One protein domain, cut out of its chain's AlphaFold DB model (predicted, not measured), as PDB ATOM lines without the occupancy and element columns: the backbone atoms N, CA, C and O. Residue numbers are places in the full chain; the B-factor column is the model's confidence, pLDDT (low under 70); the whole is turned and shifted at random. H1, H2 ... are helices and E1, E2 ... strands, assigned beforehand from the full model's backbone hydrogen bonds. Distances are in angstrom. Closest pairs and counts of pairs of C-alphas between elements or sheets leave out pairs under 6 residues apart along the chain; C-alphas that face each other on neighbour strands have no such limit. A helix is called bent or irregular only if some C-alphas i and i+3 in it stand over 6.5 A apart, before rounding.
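AT A GLANCE: This is residues 110 to 216 and 337 to 392 of the 392 residues of the protein "Gluconate 2-dehydrogenase" of Paenibacillus pini JCM 16418 (UniProt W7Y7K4). Little regular structure is here: long loops reach out from a small hairpin, E1 and E2, on which H4 packs, while H1, H2 and H3 lie away from it. The printed part has 163 residues, with H1, H2, H3, H4, E1, E2 in chain order, an antiparallel sheet, and only 48 residues in named elements, mostly helix. It is only just compact, close to loose: radius of gyration of the C-alphas 18.3 A, spans 50 by 47 by 31 A.

IN THESE COORDINATES: Find C-alpha 112 at (-4.217, 24.879, 40.136), where H1, residues 112 to 115, begins; H2 is residues 117 to 125. H3, residues 143 to 157, runs 19.8 A and is irregular, with C-alphas 145 and 148 7.0 A apart. H4, residues 183 to 194, runs 16.6 A. E1 is residues 357 to 360; E2, residues 381 to 384, ends at (1.391, 2.602, 48.784).

HOW THE PARTS SIT: H1 and H3 are close but not clearly touching, the closest C-alphas, Pro 112 and Tyr 143, 5.1 A apart. The closest C-alphas of H4 and E1, Met 185 and Val 358, are 6.0 A apart. In the hairpin E1 and E2, N 358 and O 383 are within hydrogen-bond range at 2.9 A. Every O i to N i+4 pair is within range in H2 and H4, 9 of 11 in H3; H1 is too short for one.

THE WHOLE: Residues 217 to 336 are cut out, with C-alphas 216 and 337 40.8 A apart. The links H2 to H3, H3 to H4 and E1 to E2 are long. Residues 386 to 392 have pLDDT under 70.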
ATOM      1  N   PHE A 110      -1.263  18.072  38.383       96.62
ATOM      2  CA  PHE A 110      -0.788  19.271  39.081       96.62
ATOM      3  C   PHE A 110      -1.968  20.032  39.704       96.62
ATOM      4  O   PHE A 110      -3.079  20.004  39.165       96.62
ATOM      5  N   LEU A 111      -1.743  20.713  40.825       96.81
ATOM      6  CA  LEU A 111      -2.741  21.565  41.470       96.81
ATOM      7  C   LEU A 111      -2.895  22.881  40.690       96.81
ATOM      8  O   LEU A 111      -1.937  23.331  40.064       96.81
ATOM      9  N   PRO A 112      -4.059  23.558  40.746       97.00
ATOM     10  CA  PRO A 112      -4.217  24.879  40.136       97.00
ATOM     11  C   PRO A 112      -3.152  25.887  40.574       97.00
ATOM     12  O   PRO A 112      -2.627  26.623  39.744       97.00
ATOM     13  N   TYR A 113      -2.773  25.842  41.853       96.38
ATOM     14  CA  TYR A 113      -1.689  26.642  42.416       96.38
ATOM     15  C   TYR A 113      -0.351  26.453  41.688       96.38
ATOM     16  O   TYR A 113       0.362  27.431  41.498       96.38
ATOM     17  N   ASP A 114      -0.018  25.243  41.229       96.75
ATOM     18  CA  ASP A 114       1.299  24.951  40.646       96.75
ATOM     19  C   ASP A 114       1.552  25.751  39.367       96.75
ATOM     20  O   ASP A 114       2.667  26.218  39.129       96.75
ATOM     21  N   PHE A 115       0.499  25.959  38.571       98.12
ATOM     22  CA  PHE A 115       0.541  26.722  37.323       98.12
ATOM     23  C   PHE A 115       0.782  28.221  37.544       98.12
ATOM     24  O   PHE A 115       1.341  28.895  36.675       98.12
ATOM     25  N   GLU A 116       0.399  28.734  38.713       97.50
ATOM     26  CA  GLU A 116       0.445  30.152  39.091       97.50
ATOM     27  C   GLU A 116       1.247  30.368  40.388       97.50
ATOM     28  O   GLU A 116       1.008  31.314  41.146       97.50
ATOM     29  N   ILE A 117       2.197  29.466  40.663       97.06
ATOM     30  CA  ILE A 117       2.875  29.339  41.957       97.06
ATOM     31  C   ILE A 117       3.535  30.642  42.408       97.06
ATOM     32  O   ILE A 117       3.480  30.996  43.589       97.06
ATOM     33  N   LYS A 118       4.141  31.394  41.485       97.44
ATOM     34  CA  LYS A 118       4.852  32.630  41.815       97.44
ATOM     35  C   LYS A 118       3.856  33.738  42.120       97.44
ATOM     36  O   LYS A 118       3.985  34.388  43.159       97.44
ATOM     37  N   SER A 119       2.886  33.961  41.238       97.75
ATOM     38  CA  SER A 119       1.895  35.022  41.429       97.75
ATOM     39  C   SER A 119       1.055  34.785  42.681       97.75
ATOM     40  O   SER A 119       0.907  35.705  43.486       97.75
ATOM     41  N   LYS A 120       0.610  33.545  42.920       97.19
ATOM     42  CA  LYS A 120      -0.176  33.177  44.107       97.19
ATOM     43  C   LYS A 120       0.624  33.273  45.404       97.19
ATOM     44  O   LYS A 120       0.112  33.790  46.395       97.19
ATOM     45  N   THR A 121       1.903  32.889  45.390       97.12
ATOM     46  CA  THR A 121       2.791  33.105  46.547       97.12
ATOM     47  C   THR A 121       2.918  34.593  46.885       97.12
ATOM     48  O   THR A 121       2.823  34.973  48.051       97.12
ATOM     49  N   ILE A 122       3.127  35.451  45.878       97.31
ATOM     50  CA  ILE A 122       3.271  36.903  46.078       97.31
ATOM     51  C   ILE A 122       1.967  37.520  46.583       97.31
ATOM     52  O   ILE A 122       2.013  38.363  47.476       97.31
ATOM     53  N   GLU A 123       0.831  37.113  46.021       97.38
ATOM     54  CA  GLU A 123      -0.501  37.564  46.430       97.38
ATOM     55  C   GLU A 123      -0.756  37.258  47.913       97.38
ATOM     56  O   GLU A 123      -1.173  38.142  48.661       97.38
ATOM     57  N   ARG A 124      -0.450  36.031  48.354       96.94
ATOM     58  CA  ARG A 124      -0.773  35.551  49.704       96.94
ATOM     59  C   ARG A 124       0.234  35.974  50.778       96.94
ATOM     60  O   ARG A 124      -0.165  36.305  51.891       96.94
ATOM     61  N   TYR A 125       1.530  35.966  50.464       96.69
ATOM     62  CA  TYR A 125       2.606  36.141  51.453       96.69
ATOM     63  C   TYR A 125       3.526  37.340  51.175       96.69
ATOM     64  O   TYR A 125       4.419  37.639  51.970       96.69
ATOM     65  N   GLY A 126       3.328  38.041  50.056       96.12
ATOM     66  CA  GLY A 126       4.192  39.129  49.608       96.12
ATOM     67  C   GLY A 126       5.468  38.649  48.909       96.12
ATOM     68  O   GLY A 126       5.914  37.509  49.043       96.12
ATOM     69  N   LYS A 127       6.108  39.558  48.160       95.06
ATOM     70  CA  LYS A 127       7.326  39.263  47.375       95.06
ATOM     71  C   LYS A 127       8.473  38.702  48.216       95.06
ATOM     72  O   LYS A 127       9.220  37.867  47.723       95.06
ATOM     73  N   GLY A 128       8.579  39.127  49.477       94.69
ATOM     74  CA  GLY A 128       9.633  38.687  50.394       94.69
ATOM     75  C   GLY A 128       9.569  37.205  50.773       94.69
ATOM     76  O   GLY A 128      10.532  36.695  51.335       94.69
ATOM     77  N   LYS A 129       8.471  36.498  50.461       95.62
ATOM     78  CA  LYS A 129       8.371  35.053  50.694       95.62
ATOM     79  C   LYS A 129       9.236  34.231  49.740       95.62
ATOM     80  O   LYS A 129       9.629  33.120  50.084       95.62
ATOM     81  N   ILE A 130       9.533  34.772  48.559       95.19
ATOM     82  CA  ILE A 130      10.372  34.128  47.550       95.19
ATOM     83  C   ILE A 130      11.804  34.640  47.754       95.19
ATOM     84  O   ILE A 130      12.061  35.811  47.472       95.19
ATOM     85  N   PRO A 131      12.734  33.812  48.260       92.00
ATOM     86  CA  PRO A 131      14.097  34.251  48.520       92.00
ATOM     87  C   PRO A 131      14.873  34.486  47.221       92.00
ATOM     88  O   PRO A 131      14.619  33.849  46.192       92.00
ATOM     89  N   ASP A 132      15.879  35.357  47.297       88.12
ATOM     90  CA  ASP A 132      16.807  35.591  46.194       88.12
ATOM     91  C   ASP A 132      17.462  34.277  45.741       88.12
ATOM     92  O   ASP A 132      17.908  33.458  46.547       88.12
ATOM     93  N   GLY A 133      17.499  34.061  44.426       85.38
ATOM     94  CA  GLY A 133      18.014  32.832  43.816       85.38
ATOM     95  C   GLY A 133      16.977  31.718  43.628       85.38
ATOM     96  O   GLY A 133      17.244  30.784  42.872       85.38
ATOM     97  N   MET A 134      15.778  31.819  44.215       90.75
ATOM     98  CA  MET A 134      14.677  30.906  43.901       90.75
ATOM     99  C   MET A 134      14.071  31.258  42.535       90.75
ATOM    100  O   MET A 134      13.474  32.313  42.341       90.75
ATOM    101  N   THR A 135      14.209  30.356  41.564       90.81
ATOM    102  CA  THR A 135      13.842  30.606  40.160       90.81
ATOM    103  C   THR A 135      12.409  30.205  39.802       90.81
ATOM    104  O   THR A 135      12.148  29.916  38.632       90.81
ATOM    105  N   ILE A 136      11.491  30.141  40.772       93.06
ATOM    106  CA  ILE A 136      10.089  29.791  40.500       93.06
ATOM    107  C   ILE A 136       9.447  30.804  39.544       93.06
ATOM    108  O   ILE A 136       9.772  31.994  39.557       93.06
ATOM    109  N   GLN A 137       8.542  30.323  38.697       94.94
ATOM    110  CA  GLN A 137       7.792  31.120  37.728       94.94
ATOM    111  C   GLN A 137       6.404  30.514  37.553       94.94
ATOM    112  O   GLN A 137       6.228  29.311  37.743       94.94
ATOM    113  N   ASP A 138       5.454  31.342  37.134       97.56
ATOM    114  CA  ASP A 138       4.189  30.841  36.606       97.56
ATOM    115  C   ASP A 138       4.440  30.163  35.256       97.56
ATOM    116  O   ASP A 138       5.357  30.525  34.511       97.56
ATOM    117  N   TRP A 139       3.613  29.180  34.928       96.88
ATOM    118  CA  TRP A 139       3.830  28.309  33.774       96.88
ATOM    119  C   TRP A 139       3.438  28.980  32.451       96.88
ATOM    120  O   TRP A 139       3.759  28.470  31.380       96.88
ATOM    121  N   GLY A 140       2.742  30.122  32.511       97.31
ATOM    122  CA  GLY A 140       2.207  30.831  31.340       97.31
ATOM    123  C   GLY A 140       0.955  30.184  30.735       97.31
ATOM    124  O   GLY A 140       0.434  30.658  29.730       97.31
ATOM    125  N   ILE A 141       0.474  29.115  31.363       97.88
ATOM    126  CA  ILE A 141      -0.764  28.391  31.084       97.88
ATOM    127  C   ILE A 141      -1.428  28.082  32.422       97.88
ATOM    128  O   ILE A 141      -0.747  27.978  33.439       97.88
ATOM    129  N   THR A 142      -2.744  27.929  32.419       97.94
ATOM    130  CA  THR A 142      -3.538  27.653  33.620       97.94
ATOM    131  C   THR A 142      -3.950  26.188  33.689       97.94
ATOM    132  O   THR A 142      -3.997  25.487  32.673       97.94
ATOM    133  N   TYR A 143      -4.328  25.741  34.887       98.19
ATOM    134  CA  TYR A 143      -4.923  24.421  35.079       98.19
ATOM    135  C   TYR A 143      -6.128  24.201  34.160       98.19
ATOM    136  O   TYR A 143      -6.232  23.157  33.532       98.19
ATOM    137  N   ASP A 144      -6.996  25.203  34.013       97.81
ATOM    138  CA  ASP A 144      -8.202  25.114  33.188       97.81
ATOM    139  C   ASP A 144      -7.900  24.885  31.703       97.81
ATOM    140  O   ASP A 144      -8.635  24.170  31.026       97.81
ATOM    141  N   GLN A 145      -6.801  25.455  31.198       98.06
ATOM    142  CA  GLN A 145      -6.339  25.209  29.828       98.06
ATOM    143  C   GLN A 145      -5.776  23.792  29.652       98.06
ATOM    144  O   GLN A 145      -5.860  23.234  28.560       98.06
ATOM    145  N   LEU A 146      -5.205  23.210  30.711       98.06
ATOM    146  CA  LEU A 146      -4.593  21.878  30.707       98.06
ATOM    147  C   LEU A 146      -5.550  20.748  31.102       98.06
ATOM    148  O   LEU A 146      -5.317  19.601  30.721       98.06
ATOM    149  N   GLU A 147      -6.644  21.061  31.793       98.19
ATOM    150  CA  GLU A 147      -7.666  20.118  32.258       98.19
ATOM    151  C   GLU A 147      -8.149  19.160  31.153       98.19
ATOM    152  O   GLU A 147      -8.096  17.945  31.382       98.19
ATOM    153  N   PRO A 148      -8.489  19.630  29.931       98.38
ATOM    154  CA  PRO A 148      -8.939  18.737  28.864       98.38
ATOM    155  C   PRO A 148      -7.852  17.756  28.407       98.38
ATOM    156  O   PRO A 148      -8.153  16.639  27.984       98.38
ATOM    157  N   TYR A 149      -6.578  18.146  28.501       98.12
ATOM    158  CA  TYR A 149      -5.446  17.299  28.127       98.12
ATOM    159  C   TYR A 149      -5.116  16.277  29.215       98.12
ATOM    160  O   TYR A 149      -4.795  15.135  28.882       98.12
ATOM    161  N   PHE A 150      -5.265  16.639  30.495       98.38
ATOM    162  CA  PHE A 150      -5.222  15.658  31.580       98.38
ATOM    163  C   PHE A 150      -6.319  14.610  31.401       98.38
ATOM    164  O   PHE A 150      -6.024  13.418  31.445       98.38
ATOM    165  N   LEU A 151      -7.554  15.034  31.116       98.50
ATOM    166  CA  LEU A 151      -8.658  14.110  30.871       98.50
ATOM    167  C   LEU A 151      -8.412  13.218  29.647       98.50
ATOM    168  O   LEU A 151      -8.664  12.013  29.700       98.50
ATOM    169  N   LYS A 152      -7.894  13.783  28.546       98.50
ATOM    170  CA  LYS A 152      -7.547  13.003  27.349       98.50
ATOM    171  C   LYS A 152      -6.509  11.931  27.676       98.50
ATOM    172  O   LYS A 152      -6.722  10.774  27.329       98.50
ATOM    173  N   PHE A 153      -5.432  12.290  28.378       98.62
ATOM    174  CA  PHE A 153      -4.426  11.317  28.802       98.62
ATOM    175  C   PHE A 153      -5.026  10.251  29.721       98.62
ATOM    176  O   PHE A 153      -4.760   9.067  29.531       98.62
ATOM    177  N   GLU A 154      -5.873  10.648  30.671       98.69
ATOM    178  CA  GLU A 154      -6.497   9.708  31.593       98.69
ATOM    179  C   GLU A 154      -7.360   8.677  30.859       98.69
ATOM    180  O   GLU A 154      -7.260   7.484  31.140       98.69
ATOM    181  N   LYS A 155      -8.149   9.114  29.869       98.69
ATOM    182  CA  LYS A 155      -8.927   8.227  28.993       98.69
ATOM    183  C   LYS A 155      -8.023   7.348  28.127       98.69
ATOM    184  O   LYS A 155      -8.257   6.150  28.044       98.69
ATOM    185  N   THR A 156      -6.965   7.888  27.522       98.56
ATOM    186  CA  THR A 156      -6.011   7.096  26.722       98.56
ATOM    187  C   THR A 156      -5.325   6.010  27.559       98.56
ATOM    188  O   THR A 156      -5.204   4.868  27.106       98.56
ATOM    189  N   ALA A 157      -4.896   6.342  28.777       98.56
ATOM    190  CA  ALA A 157      -4.193   5.435  29.680       98.56
ATOM    191  C   ALA A 157      -5.130   4.556  30.528       98.56
ATOM    192  O   ALA A 157      -4.648   3.616  31.160       98.56
ATOM    193  N   GLY A 158      -6.444   4.806  30.522       98.38
ATOM    194  CA  GLY A 158      -7.429   4.082  31.331       98.38
ATOM    195  C   GLY A 158      -7.179   4.248  32.828       98.38
ATOM    196  O   GLY A 158      -6.945   3.272  33.529       98.38
ATOM    197  N   ILE A 159      -7.144   5.486  33.316       98.62
ATOM    198  CA  ILE A 159      -6.785   5.745  34.714       98.62
ATOM    199  C   ILE A 159      -7.906   5.314  35.664       98.62
ATOM    200  O   ILE A 159      -9.063   5.709  35.515       98.62
ATOM    201  N   SER A 160      -7.521   4.530  36.665       98.69
ATOM    202  CA  SER A 160      -8.330   4.115  37.810       98.69
ATOM    203  C   SER A 160      -8.119   5.104  38.947       98.69
ATOM    204  O   SER A 160      -6.972   5.360  39.310       98.69
ATOM    205  N   GLY A 161      -9.169   5.657  39.551       96.62
ATOM    206  CA  GLY A 161      -8.941   6.602  40.645       96.62
ATOM    207  C   GLY A 161     -10.175   7.105  41.371       96.62
ATOM    208  O   GLY A 161     -11.313   6.928  40.939       96.62
ATOM    209  N   GLU A 162      -9.913   7.782  42.484       95.88
ATOM    210  CA  GLU A 162     -10.883   8.545  43.263       95.88
ATOM    211  C   GLU A 162     -10.546  10.037  43.160       95.88
ATOM    212  O   GLU A 162      -9.377  10.424  43.101       95.88
ATOM    213  N   VAL A 163     -11.567  10.893  43.079       95.88
ATOM    214  CA  VAL A 163     -11.356  12.340  42.952       95.88
ATOM    215  C   VAL A 163     -10.709  12.874  44.227       95.88
ATOM    216  O   VAL A 163     -11.258  12.716  45.312       95.88
ATOM    217  N   ASN A 164      -9.571  13.550  44.071       95.88
ATOM    218  CA  ASN A 164      -8.919  14.274  45.153       95.88
ATOM    219  C   ASN A 164      -9.807  15.452  45.608       95.88
ATOM    220  O   ASN A 164     -10.050  16.351  44.795       95.88
ATOM    221  N   PRO A 165     -10.260  15.492  46.873       95.50
ATOM    222  CA  PRO A 165     -11.103  16.574  47.386       95.50
ATOM    223  C   PRO A 165     -10.396  17.937  47.456       95.50
ATOM    224  O   PRO A 165     -11.073  18.961  47.471       95.50
ATOM    225  N   LEU A 166      -9.060  17.960  47.469       96.25
ATOM    226  CA  LEU A 166      -8.229  19.172  47.469       96.25
ATOM    227  C   LEU A 166      -7.581  19.440  46.097       96.25
ATOM    228  O   LEU A 166      -6.714  20.301  45.958       96.25
ATOM    229  N   GLY A 167      -7.966  18.664  45.080       95.00
ATOM    230  CA  GLY A 167      -7.421  18.764  43.735       95.00
ATOM    231  C   GLY A 167      -8.073  19.862  42.895       95.00
ATOM    232  O   GLY A 167      -9.091  20.454  43.251       95.00
ATOM    233  N   GLY A 168      -7.500  20.099  41.713       95.19
ATOM    234  CA  GLY A 168      -8.133  20.943  40.701       95.19
ATOM    235  C   GLY A 168      -9.433  20.341  40.158       95.19
ATOM    236  O   GLY A 168      -9.661  19.129  40.227       95.19
ATOM    237  N   LYS A 169     -10.285  21.204  39.593       95.06
ATOM    238  CA  LYS A 169     -11.591  20.808  39.051       95.06
ATOM    239  C   LYS A 169     -11.452  19.766  37.941       95.06
ATOM    240  O   LYS A 169     -10.511  19.789  37.160       95.06
ATOM    241  N   ARG A 170     -12.427  18.872  37.822       96.75
ATOM    242  CA  ARG A 170     -12.433  17.851  36.769       96.75
ATOM    243  C   ARG A 170     -13.722  17.962  35.977       96.75
ATOM    244  O   ARG A 170     -14.791  18.014  36.580       96.75
ATOM    245  N   SER A 171     -13.623  18.015  34.653       97.19
ATOM    246  CA  SER A 171     -14.810  18.032  33.787       97.19
ATOM    247  C   SER A 171     -15.524  16.676  33.797       97.19
ATOM    248  O   SER A 171     -16.749  16.622  33.713       97.19
ATOM    249  N   GLU A 172     -14.775  15.587  33.992       97.25
ATOM    250  CA  GLU A 172     -15.295  14.226  34.109       97.25
ATOM    251  C   GLU A 172     -14.591  13.439  35.232       97.25
ATOM    252  O   GLU A 172     -13.469  13.745  35.660       97.25
ATOM    253  N   LYS A 173     -15.268  12.392  35.718       96.25
ATOM    254  CA  LYS A 173     -14.683  11.413  36.647       96.25
ATOM    255  C   LYS A 173     -13.579  10.608  35.948       96.25
ATOM    256  O   LYS A 173     -13.449  10.644  34.727       96.25
ATOM    257  N   TYR A 174     -12.781   9.881  36.730       98.38
ATOM    258  CA  TYR A 174     -11.824   8.930  36.164       98.38
ATOM    259  C   TYR A 174     -12.532   7.886  35.282       98.38
ATOM    260  O   TYR A 174     -13.669   7.519  35.589       98.38
ATOM    261  N   PRO A 175     -11.873   7.400  34.212       98.19
ATOM    262  CA  PRO A 175     -12.420   6.353  33.346       98.19
ATOM    263  C   PRO A 175     -12.815   5.072  34.080       98.19
ATOM    264  O   PRO A 175     -13.748   4.399  33.651       98.19
ATOM    265  N   LEU A 176     -12.107   4.742  35.161       98.69
ATOM    266  CA  LEU A 176     -12.320   3.534  35.950       98.69
ATOM    267  C   LEU A 176     -12.419   3.837  37.454       98.69
ATOM    268  O   LEU A 176     -11.835   4.823  37.924       98.69
ATOM    269  N   PRO A 177     -13.112   2.979  38.233       98.31
ATOM    270  CA  PRO A 177     -13.121   3.076  39.691       98.31
ATOM    271  C   PRO A 177     -11.706   2.892  40.270       98.31
ATOM    272  O   PRO A 177     -10.828   2.348  39.594       98.31
ATOM    273  N   PRO A 178     -11.455   3.322  41.520       97.69
ATOM    274  CA  PRO A 178     -10.147   3.166  42.150       97.69
ATOM    275  C   PRO A 178      -9.723   1.694  42.271       97.69
ATOM    276  O   PRO A 178     -10.546   0.777  42.266       97.69
ATOM    277  N   MET A 179      -8.413   1.472  42.412       96.62
ATOM    278  CA  MET A 179      -7.852   0.143  42.681       96.62
ATOM    279  C   MET A 179      -8.406  -0.442  43.989       96.62
ATOM    280  O   MET A 179      -8.863   0.287  44.872       96.62
ATOM    281  N   LYS A 180      -8.311  -1.769  44.151       94.88
ATOM    282  CA  LYS A 180      -8.695  -2.444  45.403       94.88
ATOM    283  C   LYS A 180      -8.001  -1.812  46.617       94.88
ATOM    284  O   LYS A 180      -6.801  -1.551  46.591       94.88
ATOM    285  N   ILE A 181      -8.757  -1.627  47.697       93.12
ATOM    286  CA  ILE A 181      -8.253  -1.091  48.965       93.12
ATOM    287  C   ILE A 181      -7.752  -2.246  49.838       93.12
ATOM    288  O   ILE A 181      -8.525  -3.139  50.192       93.12
ATOM    289  N   SER A 182      -6.466  -2.235  50.197       92.69
ATOM    290  CA  SER A 182      -5.884  -3.223  51.115       92.69
ATOM    291  C   SER A 182      -6.236  -2.923  52.584       92.69
ATOM    292  O   SER A 182      -6.600  -1.789  52.916       92.69
ATOM    293  N   PRO A 183      -6.091  -3.893  53.512       92.12
ATOM    294  CA  PRO A 183      -6.284  -3.643  54.942       92.12
ATOM    295  C   PRO A 183      -5.408  -2.505  55.492       92.12
ATOM    296  O   PRO A 183      -5.875  -1.707  56.302       92.12
ATOM    297  N   ALA A 184      -4.163  -2.386  55.020       91.94
ATOM    298  CA  ALA A 184      -3.254  -1.316  55.431       91.94
ATOM    299  C   ALA A 184      -3.699   0.054  54.903       91.94
ATOM    300  O   ALA A 184      -3.708   1.031  55.649       91.94
ATOM    301  N   MET A 185      -4.149   0.117  53.644       94.19
ATOM    302  CA  MET A 185      -4.725   1.335  53.067       94.19
ATOM    303  C   MET A 185      -5.970   1.778  53.834       94.19
ATOM    304  O   MET A 185      -6.120   2.960  54.123       94.19
ATOM    305  N   LYS A 186      -6.845   0.837  54.208       95.12
ATOM    306  CA  LYS A 186      -8.027   1.133  55.025       95.12
ATOM    307  C   LYS A 186      -7.631   1.723  56.381       95.12
ATOM    308  O   LYS A 186      -8.157   2.769  56.751       95.12
ATOM    309  N   MET A 187      -6.669   1.106  57.070       95.00
ATOM    310  CA  MET A 187      -6.157   1.605  58.350       95.00
ATOM    311  C   MET A 187      -5.538   3.007  58.221       95.00
ATOM    312  O   MET A 187      -5.791   3.871  59.063       95.00
ATOM    313  N   PHE A 188      -4.769   3.257  57.158       95.81
ATOM    314  CA  PHE A 188      -4.207   4.577  56.866       95.81
ATOM    315  C   PHE A 188      -5.308   5.620  56.628       95.81
ATOM    316  O   PHE A 188      -5.292   6.679  57.254       95.81
ATOM    317  N   SER A 189      -6.306   5.305  55.794       97.50
ATOM    318  CA  SER A 189      -7.458   6.177  55.534       97.50
ATOM    319  C   SER A 189      -8.240   6.509  56.805       97.50
ATOM    320  O   SER A 189      -8.599   7.663  57.023       97.50
ATOM    321  N   GLU A 190      -8.523   5.517  57.649       98.06
ATOM    322  CA  GLU A 190      -9.247   5.715  58.912       98.06
ATOM    323  C   GLU A 190      -8.451   6.593  59.887       98.06
ATOM    324  O   GLU A 190      -9.023   7.483  60.512       98.06
ATOM    325  N   SER A 191      -7.129   6.409  59.945       97.12
ATOM    326  CA  SER A 191      -6.232   7.232  60.769       97.12
ATOM    327  C   SER A 191      -6.141   8.674  60.262       97.12
ATOM    328  O   SER A 191      -6.154   9.610  61.050       97.12
ATOM    329  N   CYS A 192      -6.096   8.885  58.945       98.06
ATOM    330  CA  CYS A 192      -6.122  10.233  58.376       98.06
ATOM    331  C   CYS A 192      -7.449  10.939  58.687       98.06
ATOM    332  O   CYS A 192      -7.451  12.091  59.112       98.06
ATOM    333  N   LYS A 193      -8.580  10.234  58.547       98.44
ATOM    334  CA  LYS A 193      -9.910  10.782  58.861       98.44
ATOM    335  C   LYS A 193     -10.068  11.126  60.342       98.44
ATOM    336  O   LYS A 193     -10.675  12.148  60.647       98.44
ATOM    337  N   SER A 194      -9.520  10.327  61.263       98.50
ATOM    338  CA  SER A 194      -9.581  10.632  62.704       98.50
ATOM    339  C   SER A 194      -8.773  11.878  63.089       98.50
ATOM    340  O   SER A 194      -9.085  12.521  64.089       98.50
ATOM    341  N   LEU A 195      -7.788  12.247  62.268       98.12
ATOM    342  CA  LEU A 195      -7.017  13.487  62.369       98.12
ATOM    343  C   LEU A 195      -7.612  14.639  61.539       98.12
ATOM    344  O   LEU A 195      -6.991  15.692  61.439       98.12
ATOM    345  N   ASN A 196      -8.812  14.458  60.974       97.38
ATOM    346  CA  ASN A 196      -9.502  15.437  60.133       97.38
ATOM    347  C   ASN A 196      -8.746  15.801  58.832       97.38
ATOM    348  O   ASN A 196      -8.851  16.928  58.350       97.38
ATOM    349  N   TYR A 197      -8.001  14.846  58.263       98.38
ATOM    350  CA  TYR A 197      -7.402  14.945  56.924       98.38
ATOM    351  C   TYR A 197      -8.280  14.294  55.849       98.38
ATOM    352  O   TYR A 197      -9.238  13.575  56.156       98.38
ATOM    353  N   HIS A 198      -7.919  14.500  54.576       98.12
ATOM    354  CA  HIS A 198      -8.757  14.165  53.422       98.12
ATOM    355  C   HIS A 198      -8.161  13.046  52.542       98.12
ATOM    356  O   HIS A 198      -7.724  13.305  51.417       98.12
ATOM    357  N   PRO A 199      -8.119  11.785  53.020       98.06
ATOM    358  CA  PRO A 199      -7.530  10.691  52.258       98.06
ATOM    359  C   PRO A 199      -8.384  10.312  51.050       98.06
ATOM    360  O   PRO A 199      -9.609  10.217  51.158       98.06
ATOM    361  N   TYR A 200      -7.718  10.009  49.939       97.56
ATOM    362  CA  TYR A 200      -8.328   9.516  48.704       97.56
ATOM    363  C   TYR A 200      -7.461   8.423  48.062       97.56
ATOM    364  O   TYR A 200      -6.242   8.370  48.273       97.56
ATOM    365  N   ALA A 201      -8.078   7.525  47.290       97.00
ATOM    366  CA  ALA A 201      -7.342   6.513  46.539       97.00
ATOM    367  C   ALA A 201      -6.508   7.143  45.409       97.00
ATOM    368  O   ALA A 201      -7.010   7.917  44.591       97.00
ATOM    369  N   MET A 202      -5.234   6.763  45.345       95.69
ATOM    370  CA  MET A 202      -4.261   7.285  44.387       95.69
ATOM    371  C   MET A 202      -4.687   7.013  42.928       95.69
ATOM    372  O   MET A 202      -5.112   5.895  42.619       95.69
ATOM    373  N   PRO A 203      -4.543   7.989  42.008       97.38
ATOM    374  CA  PRO A 203      -4.789   7.770  40.587       97.38
ATOM    375  C   PRO A 203      -3.735   6.849  39.967       97.38
ATOM    376  O   PRO A 203      -2.525   7.082  40.056       97.38
ATOM    377  N   SER A 204      -4.218   5.812  39.297       97.62
ATOM    378  CA  SER A 204      -3.455   4.642  38.892       97.62
ATOM    379  C   SER A 204      -3.614   4.355  37.404       97.62
ATOM    380  O   SER A 204      -4.718   4.136  36.912       97.62
ATOM    381  N   ALA A 205      -2.491   4.248  36.700       98.00
ATOM    382  CA  ALA A 205      -2.419   3.740  35.335       98.00
ATOM    383  C   ALA A 205      -2.476   2.206  35.259       98.00
ATOM    384  O   ALA A 205      -2.317   1.631  34.182       98.00
ATOM    385  N   ASN A 206      -2.678   1.526  36.388       97.88
ATOM    386  CA  ASN A 206      -3.097   0.132  36.427       97.88
ATOM    387  C   ASN A 206      -4.628   0.065  36.312       97.88
ATOM    388  O   ASN A 206      -5.332   0.777  37.029       97.88
ATOM    389  N   LEU A 207      -5.135  -0.803  35.437       98.44
ATOM    390  CA  LEU A 207      -6.569  -0.979  35.204       98.44
ATOM    391  C   LEU A 207      -7.244  -1.733  36.358       98.44
ATOM    392  O   LEU A 207      -6.877  -2.875  36.639       98.44
ATOM    393  N   SER A 208      -8.229  -1.132  37.023       98.31
ATOM    394  CA  SER A 208      -9.033  -1.809  38.054       98.31
ATOM    395  C   SER A 208     -10.044  -2.793  37.451       98.31
ATOM    396  O   SER A 208     -10.348  -3.811  38.074       98.31
ATOM    397  N   GLU A 209     -10.483  -2.534  36.218       98.44
ATOM    398  CA  GLU A 209     -11.413  -3.336  35.417       98.44
ATOM    399  C   GLU A 209     -10.945  -3.366  33.946       98.44
ATOM    400  O   GLU A 209     -10.140  -2.517  33.552       98.44
ATOM    401  N   PRO A 210     -11.394  -4.327  33.111       98.56
ATOM    402  CA  PRO A 210     -11.088  -4.313  31.680       98.56
ATOM    403  C   PRO A 210     -11.564  -3.012  31.025       98.56
ATOM    404  O   PRO A 210     -12.634  -2.503  31.357       98.56
ATOM    405  N   TYR A 211     -10.783  -2.475  30.087       98.69
ATOM    406  CA  TYR A 211     -11.070  -1.166  29.501       98.69
ATOM    407  C   TYR A 211     -10.626  -1.070  28.046       98.69
ATOM    408  O   TYR A 211      -9.512  -1.472  27.694       98.69
ATOM    409  N   THR A 212     -11.482  -0.454  27.232       98.69
ATOM    410  CA  THR A 212     -11.182  -0.051  25.858       98.69
ATOM    411  C   THR A 212     -11.058   1.463  25.816       98.69
ATOM    412  O   THR A 212     -12.009   2.182  26.130       98.69
ATOM    413  N   ASN A 213      -9.875   1.957  25.459       98.38
ATOM    414  CA  ASN A 213      -9.623   3.395  25.402       98.38
ATOM    415  C   ASN A 213     -10.241   4.041  24.139       98.38
ATOM    416  O   ASN A 213     -10.658   3.328  23.222       98.38
ATOM    417  N   PRO A 214     -10.280   5.386  24.041       98.31
ATOM    418  CA  PRO A 214     -10.857   6.071  22.879       98.31
ATOM    419  C   PRO A 214     -10.189   5.770  21.529       98.31
ATOM    420  O   PRO A 214     -10.802   6.000  20.492       98.31
ATOM    421  N   ASP A 215      -8.953   5.259  21.526       97.94
ATOM    422  CA  ASP A 215      -8.234   4.837  20.317       97.94
ATOM    423  C   ASP A 215      -8.492   3.351  19.964       97.94
ATOM    424  O   ASP A 215      -7.837   2.792  19.081       97.94
ATOM    425  N   GLY A 216      -9.432   2.689  20.651       98.00
ATOM    426  CA  GLY A 216      -9.826   1.299  20.398       98.00
ATOM    427  C   GLY A 216      -8.825   0.258  20.902       98.00
ATOM    428  O   GLY A 216      -8.804  -0.867  20.403       98.00
ATOM    429  N   ALA A 337      10.028   8.662  56.019       85.25
ATOM    430  CA  ALA A 337       9.295   7.409  55.967       85.25
ATOM    431  C   ALA A 337       9.001   6.974  57.402       85.25
ATOM    432  O   ALA A 337       9.807   7.204  58.306       85.25
ATOM    433  N   ALA A 338       7.851   6.342  57.600       87.81
ATOM    434  CA  ALA A 338       7.502   5.686  58.846       87.81
ATOM    435  C   ALA A 338       7.184   4.223  58.541       87.81
ATOM    436  O   ALA A 338       6.459   3.927  57.592       87.81
ATOM    437  N   VAL A 339       7.728   3.317  59.352       88.25
ATOM    438  CA  VAL A 339       7.444   1.882  59.274       88.25
ATOM    439  C   VAL A 339       6.789   1.469  60.583       88.25
ATOM    440  O   VAL A 339       7.326   1.734  61.657       88.25
ATOM    441  N   GLY A 340       5.612   0.856  60.487       87.38
ATOM    442  CA  GLY A 340       4.889   0.309  61.631       87.38
ATOM    443  C   GLY A 340       4.971  -1.213  61.645       87.38
ATOM    444  O   GLY A 340       4.682  -1.847  60.631       87.38
ATOM    445  N   PHE A 341       5.323  -1.781  62.795       89.94
ATOM    446  CA  PHE A 341       5.304  -3.221  63.049       89.94
ATOM    447  C   PHE A 341       4.126  -3.549  63.965       89.94
ATOM    448  O   PHE A 341       3.840  -2.799  64.898       89.94
ATOM    449  N   TYR A 342       3.435  -4.646  63.674       89.75
ATOM    450  CA  TYR A 342       2.233  -5.065  64.387       89.75
ATOM    451  C   TYR A 342       2.315  -6.566  64.646       89.75
ATOM    452  O   TYR A 342       2.472  -7.333  63.698       89.75
ATOM    453  N   ASP A 343       2.178  -6.974  65.906       93.56
ATOM    454  CA  ASP A 343       2.223  -8.391  66.291       93.56
ATOM    455  C   ASP A 343       0.914  -9.127  65.950       93.56
ATOM    456  O   ASP A 343       0.895 -10.343  65.774       93.56
ATOM    457  N   ASP A 344      -0.192  -8.387  65.833       94.31
ATOM    458  CA  ASP A 344      -1.559  -8.896  65.713       94.31
ATOM    459  C   ASP A 344      -2.208  -8.628  64.340       94.31
ATOM    460  O   ASP A 344      -3.396  -8.904  64.150       94.31
ATOM    461  N   LYS A 345      -1.457  -8.096  63.360       89.75
ATOM    462  CA  LYS A 345      -1.988  -7.727  62.034       89.75
ATOM    463  C   LYS A 345      -1.176  -8.303  60.884       89.75
ATOM    464  O   LYS A 345       0.048  -8.292  60.887       89.75
ATOM    465  N   GLN A 346      -1.882  -8.723  59.836       85.88
ATOM    466  CA  GLN A 346      -1.298  -9.163  58.568       85.88
ATOM    467  C   GLN A 346      -1.807  -8.283  57.425       85.88
ATOM    468  O   GLN A 346      -3.012  -8.092  57.265       85.88
ATOM    469  N   PHE A 347      -0.883  -7.757  56.617       87.06
ATOM    470  CA  PHE A 347      -1.199  -6.792  55.555       87.06
ATOM    471  C   PHE A 347      -0.998  -7.325  54.127       87.06
ATOM    472  O   PHE A 347      -1.336  -6.621  53.182       87.06
ATOM    473  N   ASN A 348      -0.503  -8.561  53.958       80.81
ATOM    474  CA  ASN A 348      -0.321  -9.230  52.656       80.81
ATOM    475  C   ASN A 348       0.440  -8.386  51.611       80.81
ATOM    476  O   ASN A 348       0.059  -8.322  50.440       80.81
ATOM    477  N   LEU A 349       1.549  -7.772  52.040       82.81
ATOM    478  CA  LEU A 349       2.345  -6.814  51.256       82.81
ATOM    479  C   LEU A 349       3.006  -7.409  49.995       82.81
ATOM    480  O   LEU A 349       3.568  -6.674  49.190       82.81
ATOM    481  N   TYR A 350       2.944  -8.730  49.810       79.06
ATOM    482  CA  TYR A 350       3.501  -9.422  48.644       79.06
ATOM    483  C   TYR A 350       2.670  -9.239  47.362       79.06
ATOM    484  O   TYR A 350       3.161  -9.552  46.280       79.06
ATOM    485  N   SER A 351       1.420  -8.770  47.472       85.31
ATOM    486  CA  SER A 351       0.497  -8.555  46.349       85.31
ATOM    487  C   SER A 351       0.071  -7.090  46.263       85.31
ATOM    488  O   SER A 351      -0.064  -6.412  47.283       85.31
ATOM    489  N   GLY A 352      -0.150  -6.590  45.048       91.12
ATOM    490  CA  GLY A 352      -0.507  -5.190  44.837       91.12
ATOM    491  C   GLY A 352      -0.276  -4.706  43.411       91.12
ATOM    492  O   GLY A 352      -0.031  -5.486  42.490       91.12
ATOM    493  N   ALA A 353      -0.351  -3.394  43.226       93.25
ATOM    494  CA  ALA A 353      -0.068  -2.728  41.957       93.25
ATOM    495  C   ALA A 353       0.774  -1.473  42.214       93.25
ATOM    496  O   ALA A 353       0.667  -0.891  43.287       93.25
ATOM    497  N   GLY A 354       1.561  -1.035  41.227       88.62
ATOM    498  CA  GLY A 354       2.496   0.092  41.370       88.62
ATOM    499  C   GLY A 354       1.861   1.386  41.889       88.62
ATOM    500  O   GLY A 354       2.503   2.178  42.572       88.62
ATOM    501  N   SER A 355       0.579   1.592  41.582       92.50
ATOM    502  CA  SER A 355      -0.196   2.764  42.014       92.50
ATOM    503  C   SER A 355      -1.401   2.402  42.877       92.50
ATOM    504  O   SER A 355      -2.377   3.145  42.945       92.50
ATOM    505  N   MET A 356      -1.356   1.249  43.546       93.62
ATOM    506  CA  MET A 356      -2.315   0.928  44.596       93.62
ATOM    507  C   MET A 356      -1.893   1.659  45.870       93.62
ATOM    508  O   MET A 356      -0.945   1.262  46.538       93.62
ATOM    509  N   GLY A 357      -2.597   2.726  46.230       94.31
ATOM    510  CA  GLY A 357      -2.276   3.490  47.429       94.31
ATOM    511  C   GLY A 357      -3.375   4.460  47.829       94.31
ATOM    512  O   GLY A 357      -4.344   4.664  47.099       94.31
ATOM    513  N   VAL A 358      -3.212   5.037  49.013       96.50
ATOM    514  CA  VAL A 358      -4.023   6.143  49.527       96.50
ATOM    515  C   VAL A 358      -3.078   7.282  49.862       96.50
ATOM    516  O   VAL A 358      -1.999   7.056  50.412       96.50
ATOM    517  N   CYS A 359      -3.484   8.504  49.551       95.75
ATOM    518  CA  CYS A 359      -2.726   9.702  49.870       95.75
ATOM    519  C   CYS A 359      -3.617  10.811  50.429       95.75
ATOM    520  O   CYS A 359      -4.834  10.786  50.261       95.75
ATOM    521  N   ILE A 360      -2.976  11.770  51.089       97.25
ATOM    522  CA  ILE A 360      -3.547  13.048  51.512       97.25
ATOM    523  C   ILE A 360      -2.740  14.188  50.888       97.25
ATOM    524  O   ILE A 360      -1.515  14.090  50.770       97.25
ATOM    525  N   ASP A 361      -3.430  15.267  50.521       97.00
ATOM    526  CA  ASP A 361      -2.832  16.493  49.970       97.00
ATOM    527  C   ASP A 361      -2.993  17.701  50.897       97.00
ATOM    528  O   ASP A 361      -2.695  18.829  50.508       97.00
ATOM    529  N   ASP A 362      -3.418  17.475  52.139       97.75
ATOM    530  CA  ASP A 362      -3.546  18.504  53.174       97.75
ATOM    531  C   ASP A 362      -2.225  19.269  53.406       97.75
ATOM    532  O   ASP A 362      -2.240  20.448  53.746       97.75
ATOM    533  N   PHE A 363      -1.081  18.623  53.149       95.69
ATOM    534  CA  PHE A 363       0.266  19.203  53.241       95.69
ATOM    535  C   PHE A 363       0.914  19.468  51.879       95.69
ATOM    536  O   PHE A 363       2.133  19.618  51.801       95.69
ATOM    537  N   ASN A 364       0.134  19.503  50.799       95.25
ATOM    538  CA  ASN A 364       0.624  19.664  49.434       95.25
ATOM    539  C   ASN A 364       0.176  21.005  48.820       95.25
ATOM    540  O   ASN A 364      -0.855  21.560  49.200       95.25
ATOM    541  N   GLY A 365       0.942  21.530  47.858       94.25
ATOM    542  CA  GLY A 365       0.642  22.812  47.214       94.25
ATOM    543  C   GLY A 365       0.469  23.955  48.215       94.25
ATOM    544  O   GLY A 365       1.292  24.128  49.106       94.25
ATOM    545  N   ASP A 366      -0.613  24.721  48.071       95.06
ATOM    546  CA  ASP A 366      -0.985  25.830  48.968       95.06
ATOM    547  C   ASP A 366      -2.187  25.485  49.878       95.06
ATOM    548  O   ASP A 366      -2.907  26.374  50.348       95.06
ATOM    549  N   ASN A 367      -2.408  24.184  50.138       96.12
ATOM    550  CA  ASN A 367      -3.521  23.669  50.957       96.12
ATOM    551  C   ASN A 367      -3.358  23.924  52.469       96.12
ATOM    552  O   ASN A 367      -4.289  23.696  53.239       96.12
ATOM    553  N   PHE A 368      -2.207  24.441  52.901       95.94
ATOM    554  CA  PHE A 368      -1.906  24.819  54.282       95.94
ATOM    555  C   PHE A 368      -1.152  26.157  54.319       95.94
ATOM    556  O   PHE A 368      -0.671  26.648  53.297       95.94
ATOM    557  N   ASP A 369      -1.103  26.801  55.487       95.88
ATOM    558  CA  ASP A 369      -0.481  28.121  55.624       95.88
ATOM    559  C   ASP A 369       1.050  28.019  55.676       95.88
ATOM    560  O   ASP A 369       1.626  27.370  56.551       95.88
ATOM    561  N   HIS A 370       1.710  28.715  54.753       96.44
ATOM    562  CA  HIS A 370       3.163  28.757  54.672       96.44
ATOM    563  C   HIS A 370       3.776  29.926  55.435       96.44
ATOM    564  O   HIS A 370       5.002  30.009  55.461       96.44
ATOM    565  N   LYS A 371       2.998  30.844  56.028       95.25
ATOM    566  CA  LYS A 371       3.474  32.121  56.595       95.25
ATOM    567  C   LYS A 371       4.758  31.984  57.418       95.25
ATOM    568  O   LYS A 371       5.754  32.629  57.077       95.25
ATOM    569  N   ASP A 372       4.770  31.068  58.383       95.25
ATOM    570  CA  ASP A 372       5.883  30.866  59.323       95.25
ATOM    571  C   ASP A 372       6.892  29.784  58.875       95.25
ATOM    572  O   ASP A 372       7.849  29.469  59.584       95.25
ATOM    573  N   LEU A 373       6.718  29.225  57.673       95.00
ATOM    574  CA  LEU A 373       7.586  28.192  57.103       95.00
ATOM    575  C   LEU A 373       8.699  28.783  56.228       95.00
ATOM    576  O   LEU A 373       8.576  29.861  55.648       95.00
ATOM    577  N   LYS A 374       9.810  28.052  56.095       91.62
ATOM    578  CA  LYS A 374      10.965  28.450  55.261       91.62
ATOM    579  C   LYS A 374      10.926  27.880  53.842       91.62
ATOM    580  O   LYS A 374      11.901  27.990  53.105       91.62
ATOM    581  N   PHE A 375       9.814  27.258  53.479       91.94
ATOM    582  CA  PHE A 375       9.568  26.701  52.162       91.94
ATOM    583  C   PHE A 375       8.176  27.120  51.688       91.94
ATOM    584  O   PHE A 375       7.342  27.576  52.473       91.94
ATOM    585  N   ILE A 376       7.974  27.002  50.385       93.19
ATOM    586  CA  ILE A 376       6.678  27.114  49.719       93.19
ATOM    587  C   ILE A 376       6.326  25.745  49.152       93.19
ATOM    588  O   ILE A 376       7.234  24.926  48.974       93.19
ATOM    589  N   HIS A 377       5.053  25.547  48.805       92.75
ATOM    590  CA  HIS A 377       4.536  24.232  48.432       92.75
ATOM    591  C   HIS A 377       4.647  23.256  49.620       92.75
ATOM    592  O   HIS A 377       5.091  23.608  50.707       92.75
ATOM    593  N   GLY A 378       4.325  21.990  49.418       92.06
ATOM    594  CA  GLY A 378       4.675  20.953  50.378       92.06
ATOM    595  C   GLY A 378       4.861  19.603  49.712       92.06
ATOM    596  O   GLY A 378       5.506  19.515  48.665       92.06
ATOM    597  N   ALA A 379       4.313  18.565  50.328       91.69
ATOM    598  CA  ALA A 379       4.385  17.194  49.859       91.69
ATOM    599  C   ALA A 379       3.068  16.470  50.145       91.69
ATOM    600  O   ALA A 379       2.372  16.765  51.118       91.69
ATOM    601  N   ASN A 380       2.748  15.479  49.321       91.94
ATOM    602  CA  ASN A 380       1.700  14.536  49.671       91.94
ATOM    603  C   ASN A 380       2.237  13.535  50.707       91.94
ATOM    604  O   ASN A 380       3.413  13.168  50.694       91.94
ATOM    605  N   ILE A 381       1.362  13.056  51.589       94.38
ATOM    606  CA  ILE A 381       1.671  11.922  52.466       94.38
ATOM    607  C   ILE A 381       0.872  10.739  51.952       94.38
ATOM    608  O   ILE A 381      -0.332  10.852  51.719       94.38
ATOM    609  N   SER A 382       1.529   9.601  51.752       93.50
ATOM    610  CA  SER A 382       0.882   8.437  51.156       93.50
ATOM    611  C   SER A 382       1.312   7.126  51.781       93.50
ATOM    612  O   SER A 382       2.467   6.957  52.165       93.50
ATOM    613  N   TYR A 383       0.392   6.171  51.759       93.00
ATOM    614  CA  TYR A 383       0.683   4.757  51.899       93.00
ATOM    615  C   TYR A 383       0.452   4.061  50.552       93.00
ATOM    616  O   TYR A 383      -0.643   4.137  49.990       93.00
ATOM    617  N   THR A 384       1.463   3.361  50.041       88.62
ATOM    618  CA  THR A 384       1.391   2.602  48.784       88.62
ATOM    619  C   THR A 384       1.577   1.115  49.047       88.62
ATOM    620  O   THR A 384       2.563   0.698  49.651       88.62
ATOM    621  N   ASN A 385       0.640   0.311  48.555       77.44
ATOM    622  CA  ASN A 385       0.649  -1.141  48.623       77.44
ATOM    623  C   ASN A 385       0.987  -1.723  47.247       77.44
ATOM    624  O   ASN A 385       0.109  -2.156  46.499       77.44
ATOM    625  N   GLY A 386       2.266  -1.709  46.897       60.31
ATOM    626  CA  GLY A 386       2.711  -2.299  45.643       60.31
ATOM    627  C   GLY A 386       3.893  -1.576  45.038       60.31
ATOM    628  O   GLY A 386       3.752  -0.608  44.312       60.31
ATOM    629  N   ALA A 387       5.057  -2.120  45.318       52.19
ATOM    630  CA  ALA A 387       6.119  -2.428  44.382       52.19
ATOM    631  C   ALA A 387       7.095  -3.218  45.238       52.19
ATOM    632  O   ALA A 387       7.441  -2.765  46.330       52.19
ATOM    633  N   LYS A 388       7.492  -4.419  44.820       52.09
ATOM    634  CA  LYS A 388       8.584  -5.104  45.509       52.09
ATOM    635  C   LYS A 388       9.870  -4.300  45.313       52.09
ATOM    636  O   LYS A 388      10.652  -4.554  44.406       52.09
ATOM    637  N   THR A 389      10.083  -3.318  46.172       44.47
ATOM    638  CA  THR A 389      11.378  -2.709  46.436       44.47
ATOM    639  C   THR A 389      11.862  -3.292  47.755       44.47
ATOM    640  O   THR A 389      12.020  -2.581  48.744       44.47
ATOM    641  N   HIS A 390      12.049  -4.613  47.804       34.66
ATOM    642  CA  HIS A 390      12.877  -5.210  48.848       34.66
ATOM    643  C   HIS A 390      14.328  -4.855  48.523       34.66
ATOM    644  O   HIS A 390      15.075  -5.635  47.941       34.66
ATOM    645  N   THR A 391      14.696  -3.620  48.827       30.81
ATOM    646  CA  THR A 391      16.085  -3.256  49.071       30.81
ATOM    647  C   THR A 391      16.138  -2.841  50.528       30.81
ATOM    648  O   THR A 391      15.850  -1.688  50.852       30.81
ATOM    649  N   GLU A 392      16.387  -3.834  51.383       27.05
ATOM    650  CA  GLU A 392      17.127  -3.607  52.626       27.05
ATOM    651  C   GLU A 392      18.516  -3.040  52.308       27.05
ATOM    652  O   GLU A 392      19.087  -3.427  51.254       27.05
TER     653      GLU A 392